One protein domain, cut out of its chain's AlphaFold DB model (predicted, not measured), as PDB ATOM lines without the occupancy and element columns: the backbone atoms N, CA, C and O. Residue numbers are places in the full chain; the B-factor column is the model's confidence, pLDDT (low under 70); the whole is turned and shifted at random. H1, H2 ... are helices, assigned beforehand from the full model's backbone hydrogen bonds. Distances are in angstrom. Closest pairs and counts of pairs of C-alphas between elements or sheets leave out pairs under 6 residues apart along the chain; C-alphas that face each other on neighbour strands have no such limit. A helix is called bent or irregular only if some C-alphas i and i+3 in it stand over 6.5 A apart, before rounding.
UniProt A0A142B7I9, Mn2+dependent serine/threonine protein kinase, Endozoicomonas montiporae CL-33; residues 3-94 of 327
ATOM      1  N   ASP A   3     174.164 161.119 131.139       41.72
ATOM      2  CA  ASP A   3     174.600 159.864 130.557       41.72
ATOM      3  C   ASP A   3     173.381 159.103 130.020       41.72
ATOM      4  O   ASP A   3     172.405 158.864 130.741       41.72
ATOM      5  N   VAL A   4     173.439 158.754 128.735       44.56
ATOM      6  CA  VAL A   4     172.425 157.985 128.005       44.56
ATOM      7  C   VAL A   4     172.012 156.746 128.808       44.56
ATOM      8  O   VAL A   4     170.845 156.362 128.800       44.56
ATOM      9  N   GLU A   5     172.927 156.175 129.590       41.66
ATOM     10  CA  GLU A   5     172.680 155.005 130.425       41.66
ATOM     11  C   GLU A   5     171.688 155.243 131.585       41.66
ATOM     12  O   GLU A   5     170.876 154.362 131.899       41.66
ATOM     13  N   LYS A   6     171.679 156.439 132.195       43.75
ATOM     14  CA  LYS A   6     170.765 156.793 133.301       43.75
ATOM     15  C   LYS A   6     169.332 156.999 132.815       43.75
ATOM     16  O   LYS A   6     168.402 156.463 133.418       43.75
ATOM     17  N   THR A   7     169.150 157.710 131.703       48.53
ATOM     18  CA  THR A   7     167.827 157.927 131.094       48.53
ATOM     19  C   THR A   7     167.240 156.608 130.581       48.53
ATOM     20  O   THR A   7     166.060 156.330 130.787       48.53
ATOM     21  N   ASN A   8     168.077 155.723 130.028       49.38
ATOM     22  CA  ASN A   8     167.653 154.402 129.558       49.38
ATOM     23  C   ASN A   8     167.146 153.486 130.685       49.38
ATOM     24  O   ASN A   8     166.211 152.716 130.468       49.38
ATOM     25  N   LYS A   9     167.725 153.564 131.895       50.56
ATOM     26  CA  LYS A   9     167.256 152.790 133.062       50.56
ATOM     27  C   LYS A   9     165.862 153.218 133.534       50.56
ATOM     28  O   LYS A   9     165.088 152.363 133.950       50.56
ATOM     29  N   LEU A  10     165.543 154.509 133.452       46.78
ATOM     30  CA  LEU A  10     164.274 155.078 133.921       46.78
ATOM     31  C   LEU A  10     163.101 154.811 132.966       46.78
ATOM     32  O   LEU A  10     161.990 154.568 133.422       46.78
ATOM     33  N   LEU A  11     163.333 154.802 131.652       53.50
ATOM     34  CA  LEU A  11     162.270 154.641 130.646       53.50
ATOM     35  C   LEU A  11     161.772 153.191 130.494       53.50
ATOM     36  O   LEU A  11     160.676 152.951 129.983       53.50
ATOM     37  N   PHE A  12     162.567 152.219 130.941       49.38
ATOM     38  CA  PHE A  12     162.381 150.797 130.644       49.38
ATOM     39  C   PHE A  12     161.101 150.173 131.231       49.38
ATOM     40  O   PHE A  12     160.598 149.190 130.697       49.38
ATOM     41  N   LEU A  13     160.562 150.740 132.315       50.50
ATOM     42  CA  LEU A  13     159.453 150.156 133.087       50.50
ATOM     43  C   LEU A  13     158.314 151.147 133.356       50.50
ATOM     44  O   LEU A  13     157.506 150.932 134.253       50.50
ATOM     45  N   LYS A  14     158.292 152.267 132.634       59.84
ATOM     46  CA  LYS A  14     157.457 153.419 132.964       59.84
ATOM     47  C   LYS A  14     156.448 153.698 131.861       59.84
ATOM     48  O   LYS A  14     156.804 153.669 130.679       59.84
ATOM     49  N   SER A  15     155.206 153.955 132.266       67.19
ATOM     50  CA  SER A  15     154.122 154.408 131.393       67.19
ATOM     51  C   SER A  15     154.518 155.700 130.681       67.19
ATOM     52  O   SER A  15     155.345 156.462 131.181       67.19
ATOM     53  N   ASN A  16     153.910 156.002 129.533       69.69
ATOM     54  CA  ASN A  16     154.220 157.245 128.821       69.69
ATOM     55  C   ASN A  16     154.004 158.502 129.679       69.69
ATOM     56  O   ASN A  16     154.787 159.436 129.563       69.69
ATOM     57  N   LYS A  17     153.017 158.499 130.587       67.25
ATOM     58  CA  LYS A  17     152.819 159.577 131.567       67.25
ATOM     59  C   LYS A  17     154.048 159.752 132.462       67.25
ATOM     60  O   LYS A  17     154.595 160.840 132.551       67.25
ATOM     61  N   GLU A  18     154.536 158.665 133.054       69.88
ATOM     62  CA  GLU A  18     155.740 158.704 133.887       69.88
ATOM     63  C   GLU A  18     156.991 159.091 133.082       69.88
ATOM     64  O   GLU A  18     157.857 159.791 133.603       69.88
ATOM     65  N   ARG A  19     157.092 158.662 131.815       72.56
ATOM     66  CA  ARG A  19     158.181 159.071 130.916       72.56
ATOM     67  C   ARG A  19     158.154 160.582 130.689       72.56
ATOM     68  O   ARG A  19     159.186 161.219 130.878       72.56
ATOM     69  N   VAL A  20     156.990 161.146 130.357       67.56
ATOM     70  CA  VAL A  20     156.794 162.598 130.206       67.56
ATOM     71  C   VAL A  20     157.168 163.322 131.497       67.56
ATOM     72  O   VAL A  20     158.022 164.199 131.452       67.56
ATOM     73  N   ASP A  21     156.651 162.894 132.651       68.44
ATOM     74  CA  ASP A  21     156.940 163.527 133.945       68.44
ATOM     75  C   ASP A  21     158.442 163.535 134.285       68.44
ATOM     76  O   ASP A  21     158.974 164.529 134.781       68.44
ATOM     77  N   ILE A  22     159.153 162.429 134.024       65.62
ATOM     78  CA  ILE A  22     160.607 162.330 134.231       65.62
ATOM     79  C   ILE A  22     161.346 163.322 133.332       65.62
ATOM     80  O   ILE A  22     162.290 163.975 133.780       65.62
ATOM     81  N   LEU A  23     160.925 163.443 132.075       61.69
ATOM     82  CA  LEU A  23     161.574 164.315 131.102       61.69
ATOM     83  C   LEU A  23     161.286 165.787 131.391       61.69
ATOM     84  O   LEU A  23     162.222 166.579 131.381       61.69
ATOM     85  N   THR A  24     160.045 166.147 131.726       62.69
ATOM     86  CA  THR A  24     159.661 167.512 132.114       62.69
ATOM     87  C   THR A  24     160.440 167.974 133.345       62.69
ATOM     88  O   THR A  24     160.967 169.083 133.359       62.69
ATOM     89  N   ARG A  25     160.615 167.105 134.354       65.31
ATOM     90  CA  ARG A  25     161.489 167.405 135.503       65.31
ATOM     91  C   ARG A  25     162.960 167.523 135.105       65.31
ATOM     92  O   ARG A  25     163.667 168.361 135.644       65.31
ATOM     93  N   HIS A  26     163.444 166.674 134.196       60.22
ATOM     94  CA  HIS A  26     164.861 166.651 133.835       60.22
ATOM     95  C   HIS A  26     165.289 167.859 133.004       60.22
ATOM     96  O   HIS A  26     166.354 168.424 133.241       60.22
ATOM     97  N   PHE A  27     164.468 168.251 132.035       55.75
ATOM     98  CA  PHE A  27     164.753 169.409 131.202       55.75
ATOM     99  C   PHE A  27     164.521 170.735 131.929       55.75
ATOM    100  O   PHE A  27     164.835 171.778 131.369       55.75
ATOM    101  N   ASN A  28     164.041 170.693 133.184       51.16
ATOM    102  CA  ASN A  28     163.798 171.855 134.041       51.16
ATOM    103  C   ASN A  28     162.990 172.958 133.333       51.16
ATOM    104  O   ASN A  28     163.075 174.130 133.688       51.16
ATOM    105  N   SER A  29     162.217 172.575 132.317       51.09
ATOM    106  CA  SER A  29     161.439 173.478 131.499       51.09
ATOM    107  C   SER A  29     160.015 172.942 131.423       51.09
ATOM    108  O   SER A  29     159.732 171.855 130.922       51.09
ATOM    109  N   SER A  30     159.088 173.735 131.948       52.19
ATOM    110  CA  SER A  30     157.689 173.702 131.520       52.19
ATOM    111  C   SER A  30     157.529 174.267 130.100       52.19
ATOM    112  O   SER A  30     156.442 174.210 129.535       52.19
ATOM    113  N   ASP A  31     158.614 174.804 129.532       55.34
ATOM    114  CA  ASP A  31     158.679 175.441 128.227       55.34
ATOM    115  C   ASP A  31     159.593 174.645 127.274       55.34
ATOM    116  O   ASP A  31     160.825 174.681 127.352       55.34
ATOM    117  N   PHE A  32     158.975 173.881 126.372       56.38
ATOM    118  CA  PHE A  32     159.666 173.065 125.369       56.38
ATOM    119  C   PHE A  32     160.382 173.909 124.299       56.38
ATOM    120  O   PHE A  32     161.195 173.366 123.550       56.38
ATOM    121  N   SER A  33     160.136 175.226 124.241       53.72
ATOM    122  CA  SER A  33     160.785 176.133 123.288       53.72
ATOM    123  C   SER A  33     162.290 176.321 123.533       53.72
ATOM    124  O   SER A  33     163.001 176.760 122.630       53.72
ATOM    125  N   GLN A  34     162.783 175.942 124.718       52.75
ATOM    126  CA  GLN A  34     164.189 176.081 125.121       52.75
ATOM    127  C   GLN A  34     165.036 174.813 124.898       52.75
ATOM    128  O   GLN A  34     166.241 174.826 125.152       52.75
ATOM    129  N   LEU A  35     164.441 173.705 124.436       61.03
ATOM    130  CA  LEU A  35     165.178 172.464 124.172       61.03
ATOM    131  C   LEU A  35     166.038 172.583 122.911       61.03
ATOM    132  O   LEU A  35     165.550 172.942 121.841       61.03
ATOM    133  N   ASP A  36     167.309 172.184 123.001       69.31
ATOM    134  CA  ASP A  36     168.128 172.001 121.800       69.31
ATOM    135  C   ASP A  36     167.624 170.812 120.944       69.31
ATOM    136  O   ASP A  36     166.938 169.902 121.427       69.31
ATOM    137  N   LYS A  37     167.989 170.782 119.651       71.25
ATOM    138  CA  LYS A  37     167.538 169.746 118.691       71.25
ATOM    139  C   LYS A  37     167.873 168.314 119.156       71.25
ATOM    140  O   LYS A  37     167.156 167.377 118.817       71.25
ATOM    141  N   SER A  38     168.943 168.113 119.931       74.62
ATOM    142  CA  SER A  38     169.381 166.796 120.423       74.62
ATOM    143  C   SER A  38     168.574 166.337 121.637       74.62
ATOM    144  O   SER A  38     168.119 165.192 121.690       74.62
ATOM    145  N   ALA A  39     168.362 167.229 122.604       74.06
ATOM    146  CA  ALA A  39     167.487 167.031 123.751       74.06
ATOM    147  C   ALA A  39     166.058 166.714 123.296       74.06
ATOM    148  O   ALA A  39     165.431 165.782 123.802       74.06
ATOM    149  N   PHE A  40     165.602 167.409 122.256       76.06
ATOM    150  CA  PHE A  40     164.294 167.200 121.665       76.06
ATOM    151  C   PHE A  40     164.140 165.834 120.973       76.06
ATOM    152  O   PHE A  40     163.184 165.105 121.236       76.06
ATOM    153  N   VAL A  41     165.127 165.414 120.168       81.25
ATOM    154  CA  VAL A  41     165.164 164.054 119.592       81.25
ATOM    155  C   VAL A  41     165.079 162.990 120.686       81.25
ATOM    156  O   VAL A  41     164.333 162.022 120.548       81.25
ATOM    157  N   LYS A  42     165.823 163.161 121.786       80.75
ATOM    158  CA  LYS A  42     165.809 162.222 122.919       80.75
ATOM    159  C   LYS A  42     164.446 162.181 123.605       80.75
ATOM    160  O   LYS A  42     163.995 161.095 123.963       80.75
ATOM    161  N   PHE A  43     163.797 163.335 123.759       78.75
ATOM    162  CA  PHE A  43     162.444 163.429 124.296       78.75
ATOM    163  C   PHE A  43     161.462 162.622 123.441       78.75
ATOM    164  O   PHE A  43     160.876 161.669 123.948       78.75
ATOM    165  N   ILE A  44     161.359 162.894 122.135       82.94
ATOM    166  CA  ILE A  44     160.448 162.139 121.256       82.94
ATOM    167  C   ILE A  44     160.799 160.647 121.265       82.94
ATOM    168  O   ILE A  44     159.929 159.794 121.439       82.94
ATOM    169  N   ALA A  45     162.084 160.310 121.133       86.12
ATOM    170  CA  ALA A  45     162.521 158.921 121.063       86.12
ATOM    171  C   ALA A  45     162.216 158.115 122.334       86.12
ATOM    172  O   ALA A  45     162.092 156.892 122.253       86.12
ATOM    173  N   SER A  46     162.083 158.786 123.479       81.69
ATOM    174  CA  SER A  46     161.708 158.162 124.747       81.69
ATOM    175  C   SER A  46     160.213 157.842 124.857       81.69
ATOM    176  O   SER A  46     159.843 156.921 125.587       81.69
ATOM    177  N   LEU A  47     159.353 158.552 124.123       86.00
ATOM    178  CA  LEU A  47     157.924 158.260 124.053       86.00
ATOM    179  C   LEU A  47     157.678 157.025 123.186       86.00
ATOM    180  O   LEU A  47     158.458 156.713 122.278       86.00
ATOM    181  N   TYR A  48     156.573 156.321 123.450       90.62
ATOM    182  CA  TYR A  48     156.150 155.237 122.566       90.62
ATOM    183  C   TYR A  48     155.978 155.727 121.119       90.62
ATOM    184  O   TYR A  48     155.323 156.752 120.914       90.62
ATOM    185  N   PRO A  49     156.497 154.989 120.116       92.69
ATOM    186  CA  PRO A  49     156.498 155.442 118.726       92.69
ATOM    187  C   PRO A  49     155.123 155.794 118.158       92.69
ATOM    188  O   PRO A  49     155.026 156.660 117.289       92.69
ATOM    189  N   ARG A  50     154.045 155.176 118.654       89.38
ATOM    190  CA  ARG A  50     152.669 155.514 118.258       89.38
ATOM    191  C   ARG A  50     152.320 157.004 118.402       89.38
ATOM    192  O   ARG A  50     151.516 157.476 117.615       89.38
ATOM    193  N   TYR A  51     152.978 157.743 119.303       88.00
ATOM    194  CA  TYR A  51     152.703 159.166 119.546       88.00
ATOM    195  C   TYR A  51     153.510 160.145 118.685       88.00
ATOM    196  O   TYR A  51     153.328 161.349 118.829       88.00
ATOM    197  N   ASP A  52     154.417 159.673 117.818       87.50
ATOM    198  CA  ASP A  52     155.299 160.575 117.057       87.50
ATOM    199  C   ASP A  52     154.520 161.644 116.283       87.50
ATOM    200  O   ASP A  52     154.911 162.806 116.289       87.50
ATOM    201  N   GLN A  53     153.404 161.262 115.657       82.94
ATOM    202  CA  GLN A  53     152.602 162.165 114.835       82.94
ATOM    203  C   GLN A  53     151.891 163.221 115.691       82.94
ATOM    204  O   GLN A  53     151.985 164.408 115.406       82.94
ATOM    205  N   GLN A  54     151.270 162.804 116.794       82.56
ATOM    206  CA  GLN A  54     150.586 163.697 117.729       82.56
ATOM    207  C   GLN A  54     151.562 164.676 118.387       82.56
ATOM    208  O   GLN A  54     151.208 165.819 118.662       82.56
ATOM    209  N   VAL A  55     152.801 164.243 118.641       79.38
ATOM    210  CA  VAL A  55     153.848 165.140 119.137       79.38
ATOM    211  C   VAL A  55     154.200 166.180 118.077       79.38
ATOM    212  O   VAL A  55     154.288 167.352 118.420       79.38
ATOM    213  N   LEU A  56     154.355 165.796 116.806       77.75
ATOM    214  CA  LEU A  56     154.611 166.757 115.727       77.75
ATOM    215  C   LEU A  56     153.467 167.770 115.564       77.75
ATOM    216  O   LEU A  56     153.729 168.969 115.526       77.75
ATOM    217  N   GLU A  57     152.216 167.311 115.567       77.62
ATOM    218  CA  GLU A  57     151.022 168.167 115.478       77.62
ATOM    219  C   GLU A  57     150.921 169.140 116.664       77.62
ATOM    220  O   GLU A  57     150.670 170.337 116.496       77.62
ATOM    221  N   ALA A  58     151.191 168.660 117.881       71.62
ATOM    222  CA  ALA A  58     151.227 169.514 119.065       71.62
ATOM    223  C   ALA A  58     152.317 170.598 118.963       71.62
ATOM    224  O   ALA A  58     152.106 171.734 119.396       71.62
ATOM    225  N   LEU A  59     153.471 170.300 118.362       69.75
ATOM    226  CA  LEU A  59     154.538 171.288 118.169       69.75
ATOM    227  C   LEU A  59     154.165 172.363 117.154       69.75
ATOM    228  O   LEU A  59     154.426 173.540 117.398       69.75
ATOM    229  N   GLU A  60     153.536 171.980 116.043       68.94
ATOM    230  CA  GLU A  60     153.026 172.935 115.055       68.94
ATOM    231  C   GLU A  60     152.052 173.926 115.707       68.94
ATOM    232  O   GLU A  60     152.109 175.128 115.443       68.94
ATOM    233  N   SER A  61     151.219 173.444 116.636       66.00
ATOM    234  CA  SER A  61     150.246 174.277 117.351       66.00
ATOM    235  C   SER A  61     150.856 175.230 118.393       66.00
ATOM    236  O   SER A  61     150.237 176.235 118.743       66.00
ATOM    237  N   THR A  62     152.073 174.964 118.888       59.03
ATOM    238  CA  THR A  62     152.652 175.650 120.063       59.03
ATOM    239  C   THR A  62     153.625 176.790 119.737       59.03
ATOM    240  O   THR A  62     154.221 177.353 120.651       59.03
ATOM    241  N   LYS A  63     153.793 177.187 118.463       58.88
ATOM    242  CA  LYS A  63     154.789 178.200 118.020       58.88
ATOM    243  C   LYS A  63     156.229 177.912 118.501       58.88
ATOM    244  O   LYS A  63     157.063 178.819 118.519       58.88
ATOM    245  N   VAL A  64     156.536 176.665 118.878       58.84
ATOM    246  CA  VAL A  64     157.903 176.222 119.186       58.84
ATOM    247  C   VAL A  64     158.766 176.476 117.949       58.84
ATOM    248  O   VAL A  64     158.340 176.203 116.829       58.84
ATOM    249  N   SER A  65     159.942 177.076 118.163       53.47
ATOM    250  CA  SER A  65     160.771 177.717 117.134       53.47
ATOM    251  C   SER A  65     160.774 176.996 115.779       53.47
ATOM    252  O   SER A  65     161.133 175.819 115.681       53.47
ATOM    253  N   ALA A  66     160.502 177.756 114.712       53.56
ATOM    254  CA  ALA A  66     160.641 177.330 113.318       53.56
ATOM    255  C   ALA A  66     162.017 176.689 113.014       53.56
ATOM    256  O   ALA A  66     162.142 175.881 112.096       53.56
ATOM    257  N   SER A  67     163.054 176.969 113.816       58.75
ATOM    258  CA  SER A  67     164.379 176.346 113.688       58.75
ATOM    259  C   SER A  67     164.439 174.852 114.055       58.75
ATOM    260  O   SER A  67     165.323 174.156 113.564       58.75
ATOM    261  N   ILE A  68     163.518 174.331 114.880       59.94
ATOM    262  CA  ILE A  68     163.451 172.897 115.239       59.94
ATOM    263  C   ILE A  68     162.596 172.122 114.223       59.94
ATOM    264  O   ILE A  68     162.916 170.981 113.888       59.94
ATOM    265  N   LEU A  69     161.542 172.762 113.708       61.56
ATOM    266  CA  LEU A  69     160.535 172.168 112.820       61.56
ATOM    267  C   LEU A  69     160.846 172.310 111.320       61.56
ATOM    268  O   LEU A  69     160.103 171.777 110.501       61.56
ATOM    269  N   THR A  70     161.943 172.976 110.943       63.66
ATOM    270  CA  THR A  70     162.304 173.245 109.533       63.66
ATOM    271  C   THR A  70     162.420 171.984 108.671       63.66
ATOM    272  O   THR A  70     162.307 172.082 107.453       63.66
ATOM    273  N   ASN A  71     162.614 170.801 109.271       75.56
ATOM    274  CA  ASN A  71     162.542 169.525 108.561       75.56
ATOM    275  C   ASN A  71     162.070 168.375 109.478       75.56
ATOM    276  O   ASN A  71     162.870 167.737 110.168       75.56
ATOM    277  N   GLN A  72     160.762 168.098 109.479       79.38
ATOM    278  CA  GLN A  72     160.157 167.006 110.258       79.38
ATOM    279  C   GLN A  72     160.713 165.627 109.884       79.38
ATOM    280  O   GLN A  72     160.951 164.799 110.762       79.38
ATOM    281  N   SER A  73     160.977 165.387 108.599       82.00
ATOM    282  CA  SER A  73     161.539 164.120 108.125       82.00
ATOM    283  C   SER A  73     162.937 163.875 108.696       82.00
ATOM    284  O   SER A  73     163.214 162.786 109.194       82.00
ATOM    285  N   GLU A  74     163.796 164.901 108.713       83.88
ATOM    286  CA  GLU A  74     165.130 164.827 109.330       83.88
ATOM    287  C   GLU A  74     165.036 164.577 110.847       83.88
ATOM    288  O   GLU A  74     165.828 163.826 111.423       83.88
ATOM    289  N   LEU A  75     164.063 165.199 111.522       84.12
ATOM    290  CA  LEU A  75     163.817 164.978 112.945       84.12
ATOM    291  C   LEU A  75     163.408 163.523 113.220       84.12
ATOM    292  O   LEU A  75     164.010 162.875 114.080       84.12
ATOM    293  N   LEU A  76     162.432 162.994 112.478       87.81
ATOM    294  CA  LEU A  76     161.962 161.614 112.622       87.81
ATOM    295  C   LEU A  76     163.052 160.592 112.288       87.81
ATOM    296  O   LEU A  76     163.157 159.570 112.966       87.81
ATOM    297  N   GLU A  77     163.918 160.875 111.315       88.50
ATOM    298  CA  GLU A  77     165.079 160.036 111.011       88.50
ATOM    299  C   GLU A  77     166.061 159.979 112.195       88.50
ATOM    300  O   GLU A  77     166.523 158.903 112.593       88.50
ATOM    301  N   LYS A  78     166.330 161.118 112.847       88.69
ATOM    302  CA  LYS A  78     167.160 161.157 114.065       88.69
ATOM    303  C   LYS A  78     166.514 160.413 115.232       88.69
ATOM    304  O   LYS A  78     167.215 159.694 115.949       88.69
ATOM    305  N   VAL A  79     165.198 160.547 115.413       90.94
ATOM    306  CA  VAL A  79     164.417 159.795 116.412       90.94
ATOM    307  C   VAL A  79     164.515 158.293 116.150       90.94
ATOM    308  O   VAL A  79     164.825 157.527 117.066       90.94
ATOM    309  N   PHE A  80     164.337 157.873 114.896       92.31
ATOM    310  CA  PHE A  80     164.490 156.487 114.465       92.31
ATOM    311  C   PHE A  80     165.885 155.942 114.805       92.31
ATOM    312  O   PHE A  80     166.009 154.908 115.466       92.31
ATOM    313  N   HIS A  81     166.952 156.654 114.429       90.69
ATOM    314  CA  HIS A  81     168.319 156.232 114.736       90.69
ATOM    315  C   HIS A  81     168.594 156.161 116.236       90.69
ATOM    316  O   HIS A  81     169.312 155.265 116.688       90.69
ATOM    317  N   PHE A  82     168.021 157.074 117.024       90.25
ATOM    318  CA  PHE A  82     168.136 157.013 118.474       90.25
ATOM    319  C   PHE A  82     167.451 155.760 119.032       90.25
ATOM    320  O   PHE A  82     168.076 155.017 119.787       90.25
ATOM    321  N   ARG A  83     166.216 155.459 118.608       92.00
ATOM    322  CA  ARG A  83     165.496 154.237 119.010       92.00
ATOM    323  C   ARG A  83     166.222 152.964 118.596       92.00
ATOM    324  O   ARG A  83     166.270 152.020 119.375       92.00
ATOM    325  N   LYS A  84     166.857 152.955 117.424       91.69
ATOM    326  CA  LYS A  84     167.704 151.843 116.985       91.69
ATOM    327  C   LYS A  84     168.854 151.588 117.967       91.69
ATOM    328  O   LYS A  84     169.024 150.463 118.426       91.69
ATOM    329  N   ARG A  85     169.561 152.646 118.390       90.12
ATOM    330  CA  ARG A  85     170.596 152.543 119.436       90.12
ATOM    331  C   ARG A  85     170.019 152.074 120.774       90.12
ATOM    332  O   ARG A  85     170.672 151.300 121.463       90.12
ATOM    333  N   LEU A  86     168.813 152.514 121.150       90.31
ATOM    334  CA  LEU A  86     168.139 152.025 122.362       90.31
ATOM    335  C   LEU A  86     167.879 150.515 122.295       90.31
ATOM    336  O   LEU A  86     168.181 149.816 123.261       90.31
ATOM    337  N   SER A  87     167.376 150.014 121.164       92.25
ATOM    338  CA  SER A  87     167.172 148.580 120.934       92.25
ATOM    339  C   SER A  87     168.476 147.797 121.049       92.25
ATOM    340  O   SER A  87     168.530 146.805 121.773       92.25
ATOM    341  N   ASP A  88     169.536 148.256 120.379       91.00
ATOM    342  CA  ASP A  88     170.839 147.585 120.389       91.00
ATOM    343  C   ASP A  88     171.443 147.568 121.805       91.00
ATOM    344  O   ASP A  88     171.885 146.524 122.289       91.00
ATOM    345  N   ASN A  89     171.380 148.696 122.521       90.69
ATOM    346  CA  ASN A  89     171.829 148.797 123.911       90.69
ATOM    347  C   ASN A  89     171.040 147.869 124.840       90.69
ATOM    348  O   ASN A  89     171.627 147.225 125.710       90.69
ATOM    349  N   LEU A  90     169.721 147.774 124.656       90.31
ATOM    350  CA  LEU A  90     168.877 146.875 125.432       90.31
ATOM    351  C   LEU A  90     169.236 145.410 125.173       90.31
ATOM    352  O   LEU A  90     169.417 144.651 126.122       90.31
ATOM    353  N   ILE A  91     169.377 145.014 123.907       91.44
ATOM    354  CA  ILE A  91     169.766 143.650 123.534       91.44
ATOM    355  C   ILE A  91     171.135 143.307 124.128       91.44
ATOM    356  O   ILE A  91     171.293 142.242 124.723       91.44
ATOM    357  N   ASN A  92     172.110 144.213 124.021       89.75
ATOM    358  CA  ASN A  92     173.439 144.021 124.603       89.75
ATOM    359  C   ASN A  92     173.370 143.878 126.124       89.75
ATOM    360  O   ASN A  92     173.999 142.986 126.690       89.75
ATOM    361  N   LYS A  93     172.565 144.703 126.796       88.75
ATOM    362  CA  LYS A  93     172.348 144.597 128.240       88.75
ATOM    363  C   LYS A  93     171.715 143.260 128.624       88.75
ATOM    364  O   LYS A  93     172.175 142.634 129.571       88.75
ATOM    365  N   ILE A  94     170.694 142.811 127.894       89.25
ATOM    366  CA  ILE A  94     170.044 141.512 128.114       89.25
ATOM    367  C   ILE A  94     171.060 140.375 127.976       89.25
ATOM    368  O   ILE A  94     171.151 139.532 128.862       89.25
TER     369      ILE A  94
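What this domain is: This is residues 3 to 94 of the 327 residues of the protein "Mn2+dependent serine/threonine protein kinase" of Endozoicomonas montiporae CL-33 (UniProt A0A142B7I9). Long helix H6 crosses short H3, round which H1, H2, H4 and H5 gather with few contacts. The 92 printed residues include six named helices, H1 to H6 in order, and no named strand: all helix. The whole is compact, radius of gyration of the C-alphas 13.1 A, but elongated, spanning 41 by 26 by 23 A.

How they stand to each other: H6, residues 72 to 94, touches H3, residues 37 to 46, with residues 75 to 83 alone; the closest C-alphas, Ala 45 and Val 79, are 5.1 A apart, at a steep tilt of 56 degrees, the same way. Close but not clearly touching H3, by closest C-alphas, are H1, residues 4 to 11 (Leu 11 and Ser 46, 6.9 A), H2, residues 16 to 26 (Leu 23 and Phe 43, 6.9 A), H4, residues 49 to 61 (Ile 44 and Asp 52, 6.8 A), and H5, residues 66 to 69 (Lys 37 and Ile 68, 6.2 A). H2 and H6 are apart. Every O i to N i+4 pair is within hydrogen-bond range in H1, H2, H3 and H6, and 7 of 9 in H4; H5 is too short.

Where its parts are: H6 measures 32.7 A, from C-alpha 72 at (160.157, 167.006, 110.258) to C-alpha 94 at (170.044, 141.512, 128.114). H4, 19.9 A, is irregular: C-alphas 50 and 53 are 7.5 A apart.

The domain as a whole: The printed part has no cut and no long link. Residues 3 to 18, 20 to 36 and 59 to 70 have pLDDT under 70.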